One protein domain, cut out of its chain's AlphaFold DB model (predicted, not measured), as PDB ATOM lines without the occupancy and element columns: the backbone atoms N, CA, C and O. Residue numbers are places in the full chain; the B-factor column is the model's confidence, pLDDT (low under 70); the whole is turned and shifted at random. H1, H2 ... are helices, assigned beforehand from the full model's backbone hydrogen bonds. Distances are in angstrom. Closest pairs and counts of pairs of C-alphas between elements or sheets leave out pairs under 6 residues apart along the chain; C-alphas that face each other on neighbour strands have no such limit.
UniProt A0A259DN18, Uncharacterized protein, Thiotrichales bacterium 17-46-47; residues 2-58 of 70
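AT A GLANCE: This is residues 2 to 58 of the 70 residues of an uncharacterized protein of Thiotrichales bacterium 17-46-47 (UniProt A0A259DN18). This domain has little regular structure: residues 2 to 34 make a loose loop that folds back on itself and includes the short helix H1, and from it residues 35 to 58 stick out as an arm that holds the longer helix H2. The arm makes much of the length. The printed part has 57 residues, with two named helices, H1 then H2, and no named strand; its class is all helix, with 18 residues in named elements. It is extended, with a radius of gyration of the C-alphas of 18.9 A and spans of 52 by 26 by 16 A.

HOW THE PARTS SIT: Residues 9 to 15 stand free. H1, residues 20 to 23, and H2, residues 40 to 53, are apart, joined by a long link of 16 residues. H1 is too short for any O i to N i+4 pair; in H2 every such pair is within hydrogen-bond range.

IN THESE COORDINATES: H1 begins at C-alpha 20 (33.696, -10.104, 34.140). H2 is 20.5 A long and ends at C-alpha 53 (13.049, 29.938, 42.584).

THE WHOLE: The C-alphas farthest apart, of Asn 25 and Ser 58, lie 53.3 A apart. The printed part has no cut. Residue 2 and residues 36 to 58 have pLDDT under 70.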
ATOM      1  N   TYR A   2      22.484  -5.492  26.243       66.81
ATOM      2  CA  TYR A   2      22.549  -6.344  27.440       66.81
ATOM      3  C   TYR A   2      23.153  -5.546  28.595       66.81
ATOM      4  O   TYR A   2      24.255  -5.018  28.448       66.81
ATOM      5  N   SER A   3      22.427  -5.440  29.703       73.44
ATOM      6  CA  SER A   3      22.870  -4.792  30.936       73.44
ATOM      7  C   SER A   3      22.853  -5.812  32.064       73.44
ATOM      8  O   SER A   3      21.915  -6.600  32.178       73.44
ATOM      9  N   ILE A   4      23.897  -5.802  32.887       79.31
ATOM     10  CA  ILE A   4      23.949  -6.590  34.116       79.31
ATOM     11  C   ILE A   4      23.911  -5.599  35.265       79.31
ATOM     12  O   ILE A   4      24.804  -4.762  35.369       79.31
ATOM     13  N   ALA A   5      22.872  -5.699  36.087       84.69
ATOM     14  CA  ALA A   5      22.790  -5.003  37.358       84.69
ATOM     15  C   ALA A   5      23.281  -5.950  38.454       84.69
ATOM     16  O   ALA A   5      22.919  -7.130  38.471       84.69
ATOM     17  N   PHE A   6      24.131  -5.442  39.335       85.25
ATOM     18  CA  PHE A   6      24.512  -6.121  40.562       85.25
ATOM     19  C   PHE A   6      24.653  -5.077  41.660       85.25
ATOM     20  O   PHE A   6      25.049  -3.945  41.392       85.25
ATOM     21  N   GLU A   7      24.333  -5.484  42.878       86.88
ATOM     22  CA  GLU A   7      24.452  -4.665  44.073       86.88
ATOM     23  C   GLU A   7      25.590  -5.228  44.924       86.88
ATOM     24  O   GLU A   7      25.733  -6.449  45.056       86.88
ATOM     25  N   THR A   8      26.453  -4.355  45.435       84.44
ATOM     26  CA  THR A   8      27.535  -4.748  46.339       84.44
ATOM     27  C   THR A   8      27.987  -3.564  47.172       84.44
ATOM     28  O   THR A   8      28.071  -2.441  46.676       84.44
ATOM     29  N   ASP A   9      28.393  -3.851  48.403       84.94
ATOM     30  CA  ASP A   9      29.038  -2.870  49.263       84.94
ATOM     31  C   ASP A   9      30.473  -2.606  48.797       84.94
ATOM     32  O   ASP A   9      31.252  -3.534  48.531       84.94
ATOM     33  N   ILE A  10      30.846  -1.328  48.724       82.50
ATOM     34  CA  ILE A  10      32.212  -0.904  48.408       82.50
ATOM     35  C   ILE A  10      33.024  -0.881  49.706       82.50
ATOM     36  O   ILE A  10      33.073   0.113  50.419       82.50
ATOM     37  N   VAL A  11      33.673  -2.004  50.019       85.88
ATOM     38  CA  VAL A  11      34.506  -2.151  51.234       85.88
ATOM     39  C   VAL A  11      35.988  -1.827  51.013       85.88
ATOM     40  O   VAL A  11      36.776  -1.843  51.956       85.88
ATOM     41  N   SER A  12      36.400  -1.578  49.769       84.31
ATOM     42  CA  SER A  12      37.791  -1.294  49.405       84.31
ATOM     43  C   SER A  12      37.867  -0.337  48.218       84.31
ATOM     44  O   SER A  12      36.864  -0.081  47.560       84.31
ATOM     45  N   GLU A  13      39.074   0.120  47.890       84.94
ATOM     46  CA  GLU A  13      39.344   0.968  46.719       84.94
ATOM     47  C   GLU A  13      39.012   0.290  45.374       84.94
ATOM     48  O   GLU A  13      38.926   0.959  44.345       84.94
ATOM     49  N   PHE A  14      38.822  -1.034  45.362       83.56
ATOM     50  CA  PHE A  14      38.549  -1.809  44.156       83.56
ATOM     51  C   PHE A  14      37.154  -2.443  44.187       83.56
ATOM     52  O   PHE A  14      36.789  -3.141  45.136       83.56
ATOM     53  N   LEU A  15      36.408  -2.272  43.091       84.31
ATOM     54  CA  LEU A  15      35.123  -2.924  42.841       84.31
ATOM     55  C   LEU A  15      35.315  -4.132  41.915       84.31
ATOM     56  O   LEU A  15      35.852  -4.004  40.812       84.31
ATOM     57  N   ARG A  16      34.842  -5.312  42.329       84.31
ATOM     58  CA  ARG A  16      34.897  -6.520  41.497       84.31
ATOM     59  C   ARG A  16      33.571  -6.734  40.774       84.31
ATOM     60  O   ARG A  16      32.577  -7.076  41.400       84.31
ATOM     61  N   ILE A  17      33.585  -6.614  39.448       86.00
ATOM     62  CA  ILE A  17      32.421  -6.922  38.608       86.00
ATOM     63  C   ILE A  17      32.236  -8.452  38.542       86.00
ATOM     64  O   ILE A  17      33.166  -9.155  38.121       86.00
ATOM     65  N   PRO A  18      31.069  -9.000  38.925       84.00
ATOM     66  CA  PRO A  18      30.790 -10.428  38.813       84.00
ATOM     67  C   PRO A  18      30.825 -10.906  37.355       84.00
ATOM     68  O   PRO A  18      30.338 -10.222  36.453       84.00
ATOM     69  N   ASN A  19      31.360 -12.108  37.121       86.31
ATOM     70  CA  ASN A  19      31.418 -12.743  35.796       86.31
ATOM     71  C   ASN A  19      32.058 -11.854  34.712       86.31
ATOM     72  O   ASN A  19      31.611 -11.845  33.561       86.31
ATOM     73  N   PHE A  20      33.080 -11.065  35.059       85.94
ATOM     74  CA  PHE A  20      33.696 -10.104  34.140       85.94
ATOM     75  C   PHE A  20      34.275 -10.751  32.865       85.94
ATOM     76  O   PHE A  20      34.448 -10.090  31.840       85.94
ATOM     77  N   GLU A  21      34.550 -12.056  32.900       88.88
ATOM     78  CA  GLU A  21      35.088 -12.849  31.799       88.88
ATOM     79  C   GLU A  21      34.217 -12.772  30.541       88.88
ATOM     80  O   GLU A  21      34.746 -12.772  29.428       88.88
ATOM     81  N   GLN A  22      32.898 -12.632  30.702       85.69
ATOM     82  CA  GLN A  22      31.951 -12.525  29.586       85.69
ATOM     83  C   GLN A  22      32.080 -11.209  28.792       85.69
ATOM     84  O   GLN A  22      31.549 -11.096  27.678       85.69
ATOM     85  N   PHE A  23      32.783 -10.220  29.354       85.12
ATOM     86  CA  PHE A  23      33.018  -8.902  28.763       85.12
ATOM     87  C   PHE A  23      34.407  -8.753  28.131       85.12
ATOM     88  O   PHE A  23      34.697  -7.707  27.552       85.12
ATOM     89  N   LYS A  24      35.267  -9.780  28.197       86.44
ATOM     90  CA  LYS A  24      36.595  -9.735  27.566       86.44
ATOM     91  C   LYS A  24      36.481  -9.383  26.079       86.44
ATOM     92  O   LYS A  24      35.650  -9.943  25.365       86.44
ATOM     93  N   ASN A  25      37.340  -8.470  25.623       91.00
ATOM     94  CA  ASN A  25      37.400  -7.959  24.246       91.00
ATOM     95  C   ASN A  25      36.119  -7.252  23.753       91.00
ATOM     96  O   ASN A  25      35.924  -7.121  22.545       91.00
ATOM     97  N   LYS A  26      35.243  -6.794  24.658       88.44
ATOM     98  CA  LYS A  26      34.042  -6.015  24.323       88.44
ATOM     99  C   LYS A  26      34.157  -4.594  24.869       88.44
ATOM    100  O   LYS A  26      34.715  -4.376  25.939       88.44
ATOM    101  N   HIS A  27      33.584  -3.633  24.151       88.75
ATOM    102  CA  HIS A  27      33.402  -2.278  24.663       88.75
ATOM    103  C   HIS A  27      32.201  -2.255  25.614       88.75
ATOM    104  O   HIS A  27      31.095  -2.633  25.222       88.75
ATOM    105  N   VAL A  28      32.414  -1.825  26.856       84.62
ATOM    106  CA  VAL A  28      31.385  -1.789  27.900       84.62
ATOM    107  C   VAL A  28      31.318  -0.408  28.541       84.62
ATOM    108  O   VAL A  28      32.335   0.257  28.713       84.62
ATOM    109  N   ARG A  29      30.104   0.015  28.898       86.50
ATOM    110  CA  ARG A  29      29.846   1.204  29.717       86.50
ATOM    111  C   ARG A  29      29.449   0.730  31.109       86.50
ATOM    112  O   ARG A  29      28.556  -0.105  31.219       86.50
ATOM    113  N   VAL A  30      30.099   1.265  32.136       85.31
ATOM    114  CA  VAL A  30      29.770   0.999  33.542       85.31
ATOM    115  C   VAL A  30      29.001   2.200  34.087       85.31
ATOM    116  O   VAL A  30      29.373   3.340  33.815       85.31
ATOM    117  N   VAL A  31      27.913   1.934  34.805       87.12
ATOM    118  CA  VAL A  31      27.119   2.932  35.530       87.12
ATOM    119  C   VAL A  31      27.111   2.497  36.989       87.12
ATOM    120  O   VAL A  31      26.894   1.319  37.262       87.12
ATOM    121  N   ILE A  32      27.422   3.425  37.890       85.81
ATOM    122  CA  ILE A  32      27.416   3.207  39.338       85.81
ATOM    123  C   ILE A  32      26.302   4.087  39.889       85.81
ATOM    124  O   ILE A  32      26.259   5.277  39.578       85.81
ATOM    125  N   GLU A  33      25.406   3.482  40.657       84.38
ATOM    126  CA  GLU A  33      24.302   4.154  41.331       84.38
ATOM    127  C   GLU A  33      24.531   3.997  42.833       84.38
ATOM    128  O   GLU A  33      24.815   2.898  43.308       84.38
ATOM    129  N   GLU A  34      24.479   5.108  43.559       82.75
ATOM    130  CA  GLU A  34      24.610   5.144  45.011       82.75
ATOM    131  C   GLU A  34      23.255   5.536  45.594       82.75
ATOM    132  O   GLU A  34      22.670   6.548  45.198       82.75
ATOM    133  N   GLU A  35      22.752   4.745  46.540       73.19
ATOM    134  CA  GLU A  35      21.635   5.174  47.372       73.19
ATOM    135  C   GLU A  35      22.161   6.168  48.409       73.19
ATOM    136  O   GLU A  35      22.552   5.810  49.521       73.19
ATOM    137  N   LEU A  36      22.191   7.445  48.026       68.69
ATOM    138  CA  LEU A  36      22.467   8.527  48.959       68.69
ATOM    139  C   LEU A  36      21.321   8.582  49.975       68.69
ATOM    140  O   LEU A  36      20.204   9.006  49.667       68.69
ATOM    141  N   ALA A  37      21.588   8.155  51.211       64.06
ATOM    142  CA  ALA A  37      20.760   8.581  52.328       64.06
ATOM    143  C   ALA A  37      20.839  10.115  52.360       64.06
ATOM    144  O   ALA A  37      21.958  10.630  52.389       64.06
ATOM    145  N   PRO A  38      19.709  10.847  52.338       55.53
ATOM    146  CA  PRO A  38      19.732  12.294  52.185       55.53
ATOM    147  C   PRO A  38      20.592  12.889  53.291       55.53
ATOM    148  O   PRO A  38      20.241  12.813  54.477       55.53
ATOM    149  N   THR A  39      21.735  13.447  52.910       58.53
ATOM    150  CA  THR A  39      22.604  14.106  53.869       58.53
ATOM    151  C   THR A  39      21.942  15.420  54.276       58.53
ATOM    152  O   THR A  39      21.200  16.039  53.512       58.53
ATOM    153  N   VAL A  40      22.155  15.849  55.522       58.62
ATOM    154  CA  VAL A  40      21.547  17.087  56.047       58.62
ATOM    155  C   VAL A  40      21.908  18.297  55.166       58.62
ATOM    156  O   VAL A  40      21.079  19.182  54.988       58.62
ATOM    157  N   ALA A  41      23.088  18.276  54.535       57.75
ATOM    158  CA  ALA A  41      23.567  19.307  53.617       57.75
ATOM    159  C   ALA A  41      22.768  19.388  52.300       57.75
ATOM    160  O   ALA A  41      22.495  20.481  51.817       57.75
ATOM    161  N   GLU A  42      22.326  18.256  51.745       57.88
ATOM    162  CA  GLU A  42      21.540  18.234  50.500       57.88
ATOM    163  C   GLU A  42      20.115  18.758  50.713       57.88
ATOM    164  O   GLU A  42      19.540  19.372  49.817       57.88
ATOM    165  N   LYS A  43      19.552  18.582  51.917       58.69
ATOM    166  CA  LYS A  43      18.272  19.208  52.285       58.69
ATOM    167  C   LYS A  43      18.383  20.726  52.336       58.69
ATOM    168  O   LYS A  43      17.501  21.402  51.821       58.69
ATOM    169  N   GLU A  44      19.460  21.249  52.917       60.53
ATOM    170  CA  GLU A  44      19.687  22.693  53.004       60.53
ATOM    171  C   GLU A  44      19.911  23.315  51.618       60.53
ATOM    172  O   GLU A  44      19.335  24.362  51.324       60.53
ATOM    173  N   GLU A  45      20.664  22.660  50.727       60.84
ATOM    174  CA  GLU A  45      20.837  23.125  49.342       60.84
ATOM    175  C   GLU A  45      19.542  23.040  48.519       60.84
ATOM    176  O   GLU A  45      19.232  23.966  47.764       60.84
ATOM    177  N   MET A  46      18.745  21.980  48.693       59.56
ATOM    178  CA  MET A  46      17.420  21.883  48.075       59.56
ATOM    179  C   MET A  46      16.479  22.979  48.593       59.56
ATOM    180  O   MET A  46      15.843  23.655  47.787       59.56
ATOM    181  N   ASP A  47      16.417  23.206  49.907       61.50
ATOM    182  CA  ASP A  47      15.576  24.245  50.517       61.50
ATOM    183  C   ASP A  47      15.987  25.657  50.059       61.50
ATOM    184  O   ASP A  47      15.126  26.505  49.801       61.50
ATOM    185  N   LEU A  48      17.290  25.914  49.893       64.12
ATOM    186  CA  LEU A  48      17.807  27.161  49.319       64.12
ATOM    187  C   LEU A  48      17.410  27.317  47.841       64.12
ATOM    188  O   LEU A  48      16.936  28.384  47.450       64.12
ATOM    189  N   PHE A  49      17.508  26.253  47.039       62.09
ATOM    190  CA  PHE A  49      17.075  26.249  45.637       62.09
ATOM    191  C   PHE A  49      15.569  26.533  45.483       62.09
ATOM    192  O   PHE A  49      15.176  27.367  44.663       62.09
ATOM    193  N   PHE A  50      14.704  25.896  46.282       57.78
ATOM    194  CA  PHE A  50      13.254  26.135  46.215       57.78
ATOM    195  C   PHE A  50      12.860  27.542  46.690       57.78
ATOM    196  O   PHE A  50      11.933  28.135  46.126       57.78
ATOM    197  N   ASN A  51      13.580  28.101  47.672       60.56
ATOM    198  CA  ASN A  51      13.379  29.477  48.131       60.56
ATOM    199  C   ASN A  51      13.772  30.515  47.072       60.56
ATOM    200  O   ASN A  51      13.011  31.460  46.843       60.56
ATOM    201  N   ASP A  52      14.908  30.327  46.397       56.38
ATOM    202  CA  ASP A  52      15.378  31.253  45.358       56.38
ATOM    203  C   ASP A  52      14.490  31.224  44.105       56.38
ATOM    204  O   ASP A  52      14.267  32.260  43.475       56.38
ATOM    205  N   PHE A  53      13.906  30.070  43.764       58.50
ATOM    206  CA  PHE A  53      13.049  29.938  42.584       58.50
ATOM    207  C   PHE A  53      11.559  30.241  42.823       58.50
ATOM    208  O   PHE A  53      10.792  30.238  41.857       58.50
ATOM    209  N   LYS A  54      11.123  30.527  44.064       55.78
ATOM    210  CA  LYS A  54       9.701  30.728  44.437       55.78
ATOM    211  C   LYS A  54       8.754  29.724  43.765       55.78
ATOM    212  O   LYS A  54       7.668  30.085  43.304       55.78
ATOM    213  N   ILE A  55       9.172  28.463  43.677       54.91
ATOM    214  CA  ILE A  55       8.341  27.408  43.100       54.91
ATOM    215  C   ILE A  55       7.330  27.003  44.171       54.91
ATOM    216  O   ILE A  55       7.591  26.161  45.026       54.91
ATOM    217  N   ASP A  56       6.168  27.652  44.142       55.84
ATOM    218  CA  ASP A  56       5.035  27.281  44.978       55.84
ATOM    219  C   ASP A  56       4.335  26.048  44.384       55.84
ATOM    220  O   ASP A  56       3.474  26.138  43.508       55.84
ATOM    221  N   MET A  57       4.748  24.868  44.848       56.38
ATOM    222  CA  MET A  57       4.139  23.583  44.488       56.38
ATOM    223  C   MET A  57       2.914  23.240  45.349       56.38
ATOM    224  O   MET A  57       2.330  22.174  45.162       56.38
ATOM    225  N   SER A  58       2.481  24.117  46.267       60.97
ATOM    226  CA  SER A  58       1.335  23.839  47.150       60.97
ATOM    227  C   SER A  58      -0.002  23.719  46.403       60.97
ATOM    228  O   SER A  58      -0.962  23.171  46.944       60.97
TER     229      SER A  58